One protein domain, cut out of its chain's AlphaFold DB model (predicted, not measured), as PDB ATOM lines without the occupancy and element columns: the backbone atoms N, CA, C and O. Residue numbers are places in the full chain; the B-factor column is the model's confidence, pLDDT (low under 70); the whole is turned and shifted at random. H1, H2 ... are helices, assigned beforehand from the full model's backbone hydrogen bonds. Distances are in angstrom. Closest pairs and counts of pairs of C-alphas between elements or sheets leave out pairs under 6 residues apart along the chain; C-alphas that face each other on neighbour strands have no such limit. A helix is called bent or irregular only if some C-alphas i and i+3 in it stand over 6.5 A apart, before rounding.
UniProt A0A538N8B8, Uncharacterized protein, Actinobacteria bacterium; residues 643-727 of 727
ATOM      1  N   PRO A 643      34.416  10.504  24.519       54.31
ATOM      2  CA  PRO A 643      33.997  10.213  25.889       54.31
ATOM      3  C   PRO A 643      32.615  10.805  26.218       54.31
ATOM      4  O   PRO A 643      32.523  11.631  27.116       54.31
ATOM      5  N   TYR A 644      31.535  10.361  25.553       59.56
ATOM      6  CA  TYR A 644      30.188  10.538  26.119       59.56
ATOM      7  C   TYR A 644      30.142   9.932  27.528       59.56
ATOM      8  O   TYR A 644      30.694   8.845  27.749       59.56
ATOM      9  N   ASP A 645      29.500  10.617  28.472       56.84
ATOM     10  CA  ASP A 645      29.374  10.161  29.860       56.84
ATOM     11  C   ASP A 645      28.674   8.799  29.948       56.84
ATOM     12  O   ASP A 645      29.036   7.957  30.773       56.84
ATOM     13  N   GLU A 646      27.755   8.519  29.022       62.03
ATOM     14  CA  GLU A 646      27.046   7.244  28.900       62.03
ATOM     15  C   GLU A 646      27.972   6.080  28.521       62.03
ATOM     16  O   GLU A 646      27.650   4.921  28.776       62.03
ATOM     17  N   CYS A 647      29.155   6.361  27.967       58.91
ATOM     18  CA  CYS A 647      30.165   5.345  27.678       58.91
ATOM     19  C   CYS A 647      31.053   5.018  28.891       58.91
ATOM     20  O   CYS A 647      31.829   4.062  28.825       58.91
ATOM     21  N   ALA A 648      30.973   5.778  29.995       56.91
ATOM     22  CA  ALA A 648      31.798   5.560  31.186       56.91
ATOM     23  C   ALA A 648      31.686   4.140  31.794       56.91
ATOM     24  O   ALA A 648      32.730   3.597  32.169       56.91
ATOM     25  N   PRO A 649      30.505   3.483  31.832       56.56
ATOM     26  CA  PRO A 649      30.374   2.095  32.290       56.56
ATOM     27  C   PRO A 649      31.055   1.073  31.366       56.56
ATOM     28  O   PRO A 649      31.371  -0.034  31.789       56.56
ATOM     29  N   CYS A 650      31.306   1.434  30.103       54.19
ATOM     30  CA  CYS A 650      31.845   0.547  29.069       54.19
ATOM     31  C   CYS A 650      33.343   0.770  28.796       54.19
ATOM     32  O   CYS A 650      33.839   0.321  27.761       54.19
ATOM     33  N   ARG A 651      34.082   1.435  29.703       52.03
ATOM     34  CA  ARG A 651      35.510   1.811  29.549       52.03
ATOM     35  C   ARG A 651      36.433   0.687  29.044       52.03
ATOM     36  O   ARG A 651      37.444   0.971  28.415       52.03
ATOM     37  N   HIS A 652      36.076  -0.574  29.269       52.16
ATOM     38  CA  HIS A 652      36.822  -1.770  28.852       52.16
ATOM     39  C   HIS A 652      36.605  -2.190  27.379       52.16
ATOM     40  O   HIS A 652      37.358  -3.014  26.869       52.16
ATOM     41  N   ARG A 653      35.601  -1.650  26.668       53.00
ATOM     42  CA  ARG A 653      35.189  -2.082  25.311       53.00
ATOM     43  C   ARG A 653      35.631  -1.122  24.196       53.00
ATOM     44  O   ARG A 653      34.919  -0.904  23.218       53.00
ATOM     45  N   CYS A 654      36.832  -0.556  24.338       57.00
ATOM     46  CA  CYS A 654      37.352   0.535  23.504       57.00
ATOM     47  C   CYS A 654      37.263   0.267  21.983       57.00
ATOM     48  O   CYS A 654      36.943   1.171  21.220       57.00
ATOM     49  N   ALA A 655      37.436  -0.975  21.517       58.41
ATOM     50  CA  ALA A 655      37.387  -1.293  20.086       58.41
ATOM     51  C   ALA A 655      36.009  -1.085  19.419       58.41
ATOM     52  O   ALA A 655      35.963  -0.568  18.304       58.41
ATOM     53  N   PHE A 656      34.897  -1.447  20.074       68.44
ATOM     54  CA  PHE A 656      33.550  -1.307  19.488       68.44
ATOM     55  C   PHE A 656      33.136   0.147  19.342       68.44
ATOM     56  O   PHE A 656      32.529   0.529  18.349       68.44
ATOM     57  N   ARG A 657      33.539   0.953  20.317       67.00
ATOM     58  CA  ARG A 657      33.317   2.388  20.347       67.00
ATOM     59  C   ARG A 657      33.995   3.116  19.188       67.00
ATOM     60  O   ARG A 657      33.364   3.920  18.516       67.00
ATOM     61  N   ARG A 658      35.273   2.800  18.942       67.94
ATOM     62  CA  ARG A 658      36.047   3.371  17.825       67.94
ATOM     63  C   ARG A 658      35.425   3.019  16.475       67.94
ATOM     64  O   ARG A 658      35.280   3.881  15.618       67.94
ATOM     65  N   ARG A 659      35.012   1.756  16.317       69.31
ATOM     66  CA  ARG A 659      34.323   1.283  15.109       69.31
ATOM     67  C   ARG A 659      32.974   1.975  14.920       69.31
ATOM     68  O   ARG A 659      32.679   2.378  13.808       69.31
ATOM     69  N   ALA A 660      32.195   2.144  15.988       74.31
ATOM     70  CA  ALA A 660      30.884   2.776  15.910       74.31
ATOM     71  C   ALA A 660      30.960   4.237  15.444       74.31
ATOM     72  O   ALA A 660      30.238   4.605  14.527       74.31
ATOM     73  N   GLU A 661      31.872   5.041  16.004       73.56
ATOM     74  CA  GLU A 661      32.071   6.434  15.572       73.56
ATOM     75  C   GLU A 661      32.516   6.519  14.106       73.56
ATOM     76  O   GLU A 661      31.976   7.308  13.338       73.56
ATOM     77  N   SER A 662      33.471   5.676  13.698       72.31
ATOM     78  CA  SER A 662      33.958   5.621  12.311       72.31
ATOM     79  C   SER A 662      32.834   5.277  11.322       72.31
ATOM     80  O   SER A 662      32.694   5.934  10.292       72.31
ATOM     81  N   VAL A 663      31.995   4.294  11.663       74.38
ATOM     82  CA  VAL A 663      30.868   3.837  10.836       74.38
ATOM     83  C   VAL A 663      29.752   4.883  10.762       74.38
ATOM     84  O   VAL A 663      29.297   5.210   9.670       74.38
ATOM     85  N   VAL A 664      29.345   5.452  11.903       77.69
ATOM     86  CA  VAL A 664      28.316   6.506  11.967       77.69
ATOM     87  C   VAL A 664      28.756   7.745  11.196       77.69
ATOM     88  O   VAL A 664      27.955   8.340  10.478       77.69
ATOM     89  N   LEU A 665      30.032   8.127  11.314       75.62
ATOM     90  CA  LEU A 665      30.571   9.232  10.534       75.62
ATOM     91  C   LEU A 665      30.580   8.903   9.050       75.62
ATOM     92  O   LEU A 665      30.241   9.789   8.287       75.62
ATOM     93  N   ALA A 666      30.932   7.683   8.632       76.56
ATOM     94  CA  ALA A 666      30.963   7.300   7.220       76.56
ATOM     95  C   ALA A 666      29.574   7.321   6.546       76.56
ATOM     96  O   ALA A 666      29.496   7.693   5.373       76.56
ATOM     97  N   ASP A 667      28.501   6.989   7.277       79.56
ATOM     98  CA  ASP A 667      27.120   6.966   6.767       79.56
ATOM     99  C   ASP A 667      26.130   7.762   7.655       79.56
ATOM    100  O   ASP A 667      25.379   7.199   8.463       79.56
ATOM    101  N   PRO A 668      26.078   9.100   7.502       76.81
ATOM    102  CA  PRO A 668      25.184   9.943   8.293       76.81
ATOM    103  C   PRO A 668      23.701   9.762   7.937       76.81
ATOM    104  O   PRO A 668      22.841  10.146   8.729       76.81
ATOM    105  N   ALA A 669      23.384   9.216   6.757       81.50
ATOM    106  CA  ALA A 669      22.003   8.968   6.352       81.50
ATOM    107  C   ALA A 669      21.431   7.785   7.137       81.50
ATOM    108  O   ALA A 669      20.371   7.920   7.745       81.50
ATOM    109  N   ALA A 670      22.182   6.685   7.215       82.12
ATOM    110  CA  ALA A 670      21.817   5.535   8.032       82.12
ATOM    111  C   ALA A 670      21.792   5.876   9.534       82.12
ATOM    112  O   ALA A 670      20.885   5.462  10.253       82.12
ATOM    113  N   ALA A 671      22.722   6.707  10.020       82.12
ATOM    114  CA  ALA A 671      22.672   7.201  11.400       82.12
ATOM    115  C   ALA A 671      21.393   8.011  11.696       82.12
ATOM    116  O   ALA A 671      20.807   7.881  12.773       82.12
ATOM    117  N   ARG A 672      20.939   8.827  10.734       82.38
ATOM    118  CA  ARG A 672      19.684   9.586  10.838       82.38
ATOM    119  C   ARG A 672      18.458   8.694  10.800       82.38
ATOM    120  O   ARG A 672      17.575   8.885  11.624       82.38
ATOM    121  N   GLU A 673      18.445   7.693   9.932       85.94
ATOM    122  CA  GLU A 673      17.385   6.687   9.903       85.94
ATOM    123  C   GLU A 673      17.246   5.978  11.259       85.94
ATOM    124  O   GLU A 673      16.148   5.915  11.808       85.94
ATOM    125  N   VAL A 674      18.359   5.545  11.864       86.75
ATOM    126  CA  VAL A 674      18.364   4.954  13.214       86.75
ATOM    127  C   VAL A 674      17.751   5.907  14.246       86.75
ATOM    128  O   VAL A 674      16.935   5.481  15.064       86.75
ATOM    129  N   ALA A 675      18.124   7.189  14.221       81.88
ATOM    130  CA  ALA A 675      17.619   8.178  15.170       81.88
ATOM    131  C   ALA A 675      16.125   8.490  14.976       81.88
ATOM    132  O   ALA A 675      15.389   8.560  15.961       81.88
ATOM    133  N   ASP A 676      15.668   8.628  13.731       83.19
ATOM    134  CA  ASP A 676      14.270   8.908  13.395       83.19
ATOM    135  C   ASP A 676      13.364   7.724  13.781       83.19
ATOM    136  O   ASP A 676      12.319   7.913  14.412       83.19
ATOM    137  N   LEU A 677      13.794   6.489  13.488       85.94
ATOM    138  CA  LEU A 677      13.096   5.262  13.892       85.94
ATOM    139  C   LEU A 677      13.040   5.112  15.417       85.94
ATOM    140  O   LEU A 677      12.008   4.717  15.968       85.94
ATOM    141  N   ALA A 678      14.126   5.461  16.112       83.44
ATOM    142  CA  ALA A 678      14.177   5.449  17.569       83.44
ATOM    143  C   ALA A 678      13.219   6.481  18.178       83.44
ATOM    144  O   ALA A 678      12.482   6.159  19.108       83.44
ATOM    145  N   ALA A 679      13.173   7.695  17.622       80.25
ATOM    146  CA  ALA A 679      12.245   8.742  18.043       80.25
ATOM    147  C   ALA A 679      10.772   8.358  17.796       80.25
ATOM    148  O   ALA A 679       9.895   8.756  18.563       80.25
ATOM    149  N   ALA A 680      10.499   7.556  16.762       82.56
ATOM    150  CA  ALA A 680       9.176   7.003  16.469       82.56
ATOM    151  C   ALA A 680       8.807   5.767  17.322       82.56
ATOM    152  O   ALA A 680       7.654   5.333  17.302       82.56
ATOM    153  N   GLY A 681       9.754   5.198  18.079       82.25
ATOM    154  CA  GLY A 681       9.553   3.989  18.888       82.25
ATOM    155  C   GLY A 681       9.531   2.678  18.087       82.25
ATOM    156  O   GLY A 681       9.068   1.653  18.593       82.25
ATOM    157  N   CYS A 682      10.027   2.680  16.848       88.12
ATOM    158  CA  CYS A 682      10.021   1.532  15.939       88.12
ATOM    159  C   CYS A 682      11.199   0.569  16.188       88.12
ATOM    160  O   CYS A 682      12.056   0.365  15.331       88.12
ATOM    161  N   TRP A 683      11.266  -0.060  17.363       86.25
ATOM    162  CA  TRP A 683      12.453  -0.816  17.804       86.25
ATOM    163  C   TRP A 683      12.882  -1.992  16.910       86.25
ATOM    164  O   TRP A 683      14.073  -2.281  16.816       86.25
ATOM    165  N   ALA A 684      11.942  -2.660  16.235       86.62
ATOM    166  CA  ALA A 684      12.272  -3.733  15.291       86.62
ATOM    167  C   ALA A 684      12.991  -3.199  14.040       86.62
ATOM    168  O   ALA A 684      13.909  -3.835  13.527       86.62
ATOM    169  N   GLU A 685      12.598  -2.013  13.578       88.81
ATOM    170  CA  GLU A 685      13.198  -1.333  12.426       88.81
ATOM    171  C   GLU A 685      14.544  -0.708  12.818       88.81
ATOM    172  O   GLU A 685      15.495  -0.786  12.047       88.81
ATOM    173  N   VAL A 686      14.672  -0.201  14.053       86.69
ATOM    174  CA  VAL A 686      15.957   0.245  14.622       86.69
ATOM    175  C   VAL A 686      16.988  -0.886  14.611       86.69
ATOM    176  O   VAL A 686      18.123  -0.662  14.201       86.69
ATOM    177  N   ALA A 687      16.612  -2.099  15.032       85.69
ATOM    178  CA  ALA A 687      17.522  -3.244  15.019       85.69
ATOM    179  C   ALA A 687      18.003  -3.571  13.594       85.69
ATOM    180  O   ALA A 687      19.204  -3.690  13.372       85.69
ATOM    181  N   ALA A 688      17.086  -3.607  12.621       86.06
ATOM    182  CA  ALA A 688      17.426  -3.853  11.220       86.06
ATOM    183  C   ALA A 688      18.319  -2.750  10.616       86.06
ATOM    184  O   ALA A 688      19.235  -3.045   9.850       86.06
ATOM    185  N   ALA A 689      18.086  -1.485  10.976       87.50
ATOM    186  CA  ALA A 689      18.919  -0.364  10.541       87.50
ATOM    187  C   ALA A 689      20.332  -0.423  11.156       87.50
ATOM    188  O   ALA A 689      21.313  -0.125  10.478       87.50
ATOM    189  N   LEU A 690      20.458  -0.857  12.416       87.50
ATOM    190  CA  LEU A 690      21.754  -1.069  13.072       87.50
ATOM    191  C   LEU A 690      22.531  -2.245  12.465       87.50
ATOM    192  O   LEU A 690      23.742  -2.117  12.286       87.50
ATOM    193  N   ASP A 691      21.847  -3.337  12.107       84.94
ATOM    194  CA  ASP A 691      22.440  -4.471  11.382       84.94
ATOM    195  C   ASP A 691      22.997  -4.025  10.023       84.94
ATOM    196  O   ASP A 691      24.109  -4.390   9.650       84.94
ATOM    197  N   ALA A 692      22.237  -3.205   9.287       83.38
ATOM    198  CA  ALA A 692      22.655  -2.677   7.990       83.38
ATOM    199  C   ALA A 692      23.832  -1.695   8.103       83.38
ATOM    200  O   ALA A 692      24.702  -1.662   7.231       83.38
ATOM    201  N   LEU A 693      23.860  -0.903   9.177       81.25
ATOM    202  CA  LEU A 693      24.933   0.044   9.463       81.25
ATOM    203  C   LEU A 693      26.217  -0.669   9.918       81.25
ATOM    204  O   LEU A 693      27.323  -0.196   9.652       81.25
ATOM    205  N   ALA A 694      26.105  -1.809  10.597       80.00
ATOM    206  CA  ALA A 694      27.254  -2.567  11.063       80.00
ATOM    207  C   ALA A 694      28.047  -3.200   9.904       80.00
ATOM    208  O   ALA A 694      27.525  -3.911   9.051       80.00
ATOM    209  N   SER A 695      29.370  -3.014   9.908       63.91
ATOM    210  CA  SER A 695      30.274  -3.699   8.975       63.91
ATOM    211  C   SER A 695      30.824  -4.987   9.607       63.91
ATOM    212  O   SER A 695      31.758  -4.949  10.410       63.91
ATOM    213  N   GLY A 696      30.259  -6.146   9.253       63.97
ATOM    214  CA  GLY A 696      30.720  -7.467   9.717       63.97
ATOM    215  C   GLY A 696      29.646  -8.266  10.456       63.97
ATOM    216  O   GLY A 696      28.483  -8.188  10.091       63.97
ATOM    217  N   ASP A 697      30.046  -9.055  11.461       58.03
ATOM    218  CA  ASP A 697      29.143  -9.812  12.347       58.03
ATOM    219  C   ASP A 697      28.985  -9.035  13.674       58.03
ATOM    220  O   ASP A 697      29.877  -9.092  14.536       58.03
ATOM    221  N   PRO A 698      27.958  -8.175  13.809       68.19
ATOM    222  CA  PRO A 698      27.831  -7.297  14.959       68.19
ATOM    223  C   PRO A 698      27.411  -8.059  16.217       68.19
ATOM    224  O   PRO A 698      26.418  -8.774  16.263       68.19
ATOM    225  N   THR A 699      28.154  -7.839  17.299       76.88
ATOM    226  CA  THR A 699      27.702  -8.228  18.643       76.88
ATOM    227  C   THR A 699      26.662  -7.228  19.158       76.88
ATOM    228  O   THR A 699      26.691  -6.059  18.766       76.88
ATOM    229  N   GLU A 700      25.807  -7.632  20.103       75.62
ATOM    230  CA  GLU A 700      24.863  -6.722  20.788       75.62
ATOM    231  C   GLU A 700      25.564  -5.466  21.349       75.62
ATOM    232  O   GLU A 700      25.044  -4.352  21.281       75.62
ATOM    233  N   ASP A 701      26.799  -5.628  21.828       73.50
ATOM    234  CA  ASP A 701      27.633  -4.535  22.329       73.50
ATOM    235  C   ASP A 701      28.012  -3.522  21.240       73.50
ATOM    236  O   ASP A 701      28.135  -2.323  21.513       73.50
ATOM    237  N   HIS A 702      28.222  -3.994  20.008       77.31
ATOM    238  CA  HIS A 702      28.515  -3.137  18.866       77.31
ATOM    239  C   HIS A 702      27.271  -2.365  18.420       77.31
ATOM    240  O   HIS A 702      27.385  -1.165  18.177       77.31
ATOM    241  N   HIS A 703      26.094  -3.000  18.410       82.25
ATOM    242  CA  HIS A 703      24.819  -2.328  18.137       82.25
ATOM    243  C   HIS A 703      24.506  -1.237  19.144       82.25
ATOM    244  O   HIS A 703      24.153  -0.129  18.749       82.25
ATOM    245  N   LEU A 704      24.709  -1.505  20.437       78.94
ATOM    246  CA  LEU A 704      24.525  -0.486  21.465       78.94
ATOM    247  C   LEU A 704      25.453   0.710  21.220       78.94
ATOM    248  O   LEU A 704      25.033   1.857  21.336       78.94
ATOM    249  N   CYS A 705      26.706   0.462  20.834       77.69
ATOM    250  CA  CYS A 705      27.639   1.536  20.505       77.69
ATOM    251  C   CYS A 705      27.201   2.319  19.254       77.69
ATOM    252  O   CYS A 705      27.190   3.545  19.298       77.69
ATOM    253  N   LEU A 706      26.806   1.644  18.170       81.81
ATOM    254  CA  LEU A 706      26.301   2.289  16.950       81.81
ATOM    255  C   LEU A 706      25.072   3.151  17.236       81.81
ATOM    256  O   LEU A 706      25.025   4.303  16.823       81.81
ATOM    257  N   PHE A 707      24.132   2.634  18.021       83.94
ATOM    258  CA  PHE A 707      22.928   3.346  18.430       83.94
ATOM    259  C   PHE A 707      23.244   4.621  19.226       83.94
ATOM    260  O   PHE A 707      22.762   5.702  18.894       83.94
ATOM    261  N   ILE A 708      24.110   4.521  20.242       77.75
ATOM    262  CA  ILE A 708      24.526   5.669  21.066       77.75
ATOM    263  C   ILE A 708      25.184   6.749  20.210       77.75
ATOM    264  O   ILE A 708      24.881   7.934  20.360       77.75
ATOM    265  N   HIS A 709      26.096   6.340  19.332       77.56
ATOM    266  CA  HIS A 709      26.854   7.252  18.489       77.56
ATOM    267  C   HIS A 709      25.977   7.876  17.387       77.56
ATOM    268  O   HIS A 709      26.090   9.075  17.146       77.56
ATOM    269  N   ALA A 710      25.034   7.128  16.804       79.00
ATOM    270  CA  ALA A 710      24.059   7.644  15.839       79.00
ATOM    271  C   ALA A 710      23.133   8.706  16.452       79.00
ATOM    272  O   ALA A 710      22.916   9.761  15.863       79.00
ATOM    273  N   LEU A 711      22.641   8.488  17.678       75.75
ATOM    274  CA  LEU A 711      21.841   9.500  18.380       75.75
ATOM    275  C   LEU A 711      22.659  10.765  18.685       75.75
ATOM    276  O   LEU A 711      22.165  11.890  18.566       75.75
ATOM    277  N   ARG A 712      23.921  10.592  19.092       71.38
ATOM    278  CA  ARG A 712      24.803  11.694  19.494       71.38
ATOM    279  C   ARG A 712      25.332  12.522  18.324       71.38
ATOM    280  O   ARG A 712      25.554  13.716  18.528       71.38
ATOM    281  N   SER A 713      25.509  11.940  17.139       67.12
ATOM    282  CA  SER A 713      25.945  12.676  15.943       67.12
ATOM    283  C   SER A 713      24.899  13.685  15.446       67.12
ATOM    284  O   SER A 713      25.248  14.626  14.737       67.12
ATOM    285  N   LEU A 714      23.632  13.537  15.857       63.25
ATOM    286  CA  LEU A 714      22.511  14.365  15.395       63.25
ATOM    287  C   LEU A 714      21.988  15.363  16.437       63.25
ATOM    288  O   LEU A 714      21.507  16.430  16.059       63.25
ATOM    289  N   HIS A 715      22.085  15.056  17.738       57.78
ATOM    290  CA  HIS A 715      21.447  15.854  18.793       57.78
ATOM    291  C   HIS A 715      22.326  16.010  20.048       57.78
ATOM    292  O   HIS A 715      22.147  15.293  21.030       57.78
ATOM    293  N   ARG A 716      23.253  16.981  20.094       52.88
ATOM    294  CA  ARG A 716      23.958  17.299  21.360       52.88
ATOM    295  C   ARG A 716      23.071  18.045  22.367       52.88
ATOM    296  O   ARG A 716      23.142  17.757  23.559       52.88
ATOM    297  N   SER A 717      22.199  18.937  21.904       42.06
ATOM    298  CA  SER A 717      21.272  19.727  22.725       42.06
ATOM    299  C   SER A 717      19.847  19.157  22.622       42.06
ATOM    300  O   SER A 717      19.203  19.246  21.584       42.06
ATOM    301  N   GLY A 718      19.353  18.525  23.697       46.78
ATOM    302  CA  GLY A 718      17.969  18.008  23.785       46.78
ATOM    303  C   GLY A 718      17.821  16.501  24.027       46.78
ATOM    304  O   GLY A 718      16.714  16.013  24.243       46.78
ATOM    305  N   ILE A 719      18.927  15.756  24.079       48.84
ATOM    306  CA  ILE A 719      18.909  14.291  24.195       48.84
ATOM    307  C   ILE A 719      18.300  13.779  25.511       48.84
ATOM    308  O   ILE A 719      17.842  12.645  25.562       48.84
ATOM    309  N   GLY A 720      18.249  14.595  26.570       50.78
ATOM    310  CA  GLY A 720      17.767  14.165  27.887       50.78
ATOM    311  C   GLY A 720      16.332  13.617  27.889       50.78
ATOM    312  O   GLY A 720      16.061  12.663  28.612       50.78
ATOM    313  N   GLN A 721      15.434  14.161  27.057       49.47
ATOM    314  CA  GLN A 721      14.058  13.656  26.931       49.47
ATOM    315  C   GLN A 721      13.984  12.355  26.125       49.47
ATOM    316  O   GLN A 721      13.297  11.427  26.540       49.47
ATOM    317  N   LEU A 722      14.725  12.265  25.015       52.41
ATOM    318  CA  LEU A 722      14.765  11.060  24.185       52.41
ATOM    319  C   LEU A 722      15.427   9.902  24.949       52.41
ATOM    320  O   LEU A 722      14.902   8.799  24.996       52.41
ATOM    321  N   TRP A 723      16.520  10.171  25.664       52.03
ATOM    322  CA  TRP A 723      17.200   9.190  26.511       52.03
ATOM    323  C   TRP A 723      16.376   8.717  27.709       52.03
ATOM    324  O   TRP A 723      16.566   7.588  28.149       52.03
ATOM    325  N   GLN A 724      15.466   9.543  28.235       53.81
ATOM    326  CA  GLN A 724      14.497   9.113  29.250       53.81
ATOM    327  C   GLN A 724      13.404   8.198  28.686       53.81
ATOM    328  O   GLN A 724      12.854   7.414  29.448       53.81
ATOM    329  N   GLN A 725      13.079   8.301  27.395       51.44
ATOM    330  CA  GLN A 725      12.158   7.382  26.712       51.44
ATOM    331  C   GLN A 725      12.849   6.087  26.254       51.44
ATOM    332  O   GLN A 725      12.195   5.057  26.128       51.44
ATOM    333  N   VAL A 726      14.156   6.158  25.980       51.28
ATOM    334  CA  VAL A 726      15.009   5.044  25.536       51.28
ATOM    335  C   VAL A 726      15.485   4.165  26.706       51.28
ATOM    336  O   VAL A 726      15.651   2.961  26.520       51.28
ATOM    337  N   ARG A 727      15.752   4.752  27.883       51.41
ATOM    338  CA  ARG A 727      16.036   4.018  29.134       51.41
ATOM    339  C   ARG A 727      14.806   3.273  29.629       51.41
ATOM    340  O   ARG A 727      15.017   2.158  30.157       51.41
TER     341      ARG A 727
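This is residues 643 to 727 of the 727 residues of an uncharacterized protein of Actinobacteria bacterium (UniProt A0A538N8B8). H5, the longest helix, runs through the middle of a rounded body, with the helical hairpin of H3 and H4 packed crosswise on one side of it and H2 crossing it at a steep tilt. Two short helices lie farther out and are more loosely placed: H1 on the side of H5 away from the hairpin, and H6 folding back after the end of H5. The printed part has 85 residues, with six named helices, H1 to H6 in order along the chain, and no named strand; the class is all helix. It is compact, with a radius of gyration of the C-alphas of 11.9 A, and spans 29 by 26 by 20 A.

H1, residues 645 to 650, begins at C-alpha 645 (29.374, 10.161, 29.860). It is irregular, with C-alphas 646 and 649 7.0 A apart. H2, residues 654 to 666, is 18.8 A long, H3, residues 668 to 679, is 16.2 A, and H4, residues 683 to 693, is 15.0 A. H5, residues 700 to 714, is 21.9 A long and begins at C-alpha 700 (24.863, -6.722, 20.788). H6, residues 719 to 726, ends at C-alpha 726 (15.009, 5.044, 25.536).

H5 is the hub, touching three other helices. It touches H2 at a steep tilt of 45 degrees, the same way; their closest C-alphas, of Ala 660 and Leu 706, are 4.7 A apart. It touches H3 about perpendicular, at 83 degrees, with the closest C-alphas, of Ala 671 and Ala 710, 4.7 A apart. With residues 703 to 707 alone it touches H4, about perpendicular at 89 degrees; the closest C-alphas, of Leu 690 and His 703, are 6.1 A apart. H3 and H4 touch as a helical hairpin, opposite ways at a shallow tilt of 12 degrees, with the C-alphas of Val 674 and Val 686 closest at 5.5 A. The helix packing is mostly crossed, with 1 of 4 touching pairs at a shallow tilt. H1 and H5 are near each other, while H1 and H2 meet only through their link. H6 is close to but not clearly touching H3, where the closest C-alphas, of Ala 679 and Leu 722, are 7.0 A apart. H1 and H6 are apart. In H2, H3, H4 and H6 every O i to N i+4 pair is within hydrogen-bond range; in H5 10 of 11 are, and in H1 0 of 2, beside 2 of 3 O i to N i+3 pairs.

The C-alphas farthest apart, of Asp 697 and Ser 717, are 32.3 A apart. The printed part has no cut and ends at residue 727, the chain's last. No link is long; H4 to H5 is short and the others are tight. The mean pLDDT of the printed part is 70.7, and residues 643 to 659, 695 to 698 and 713 to 727 are under 70.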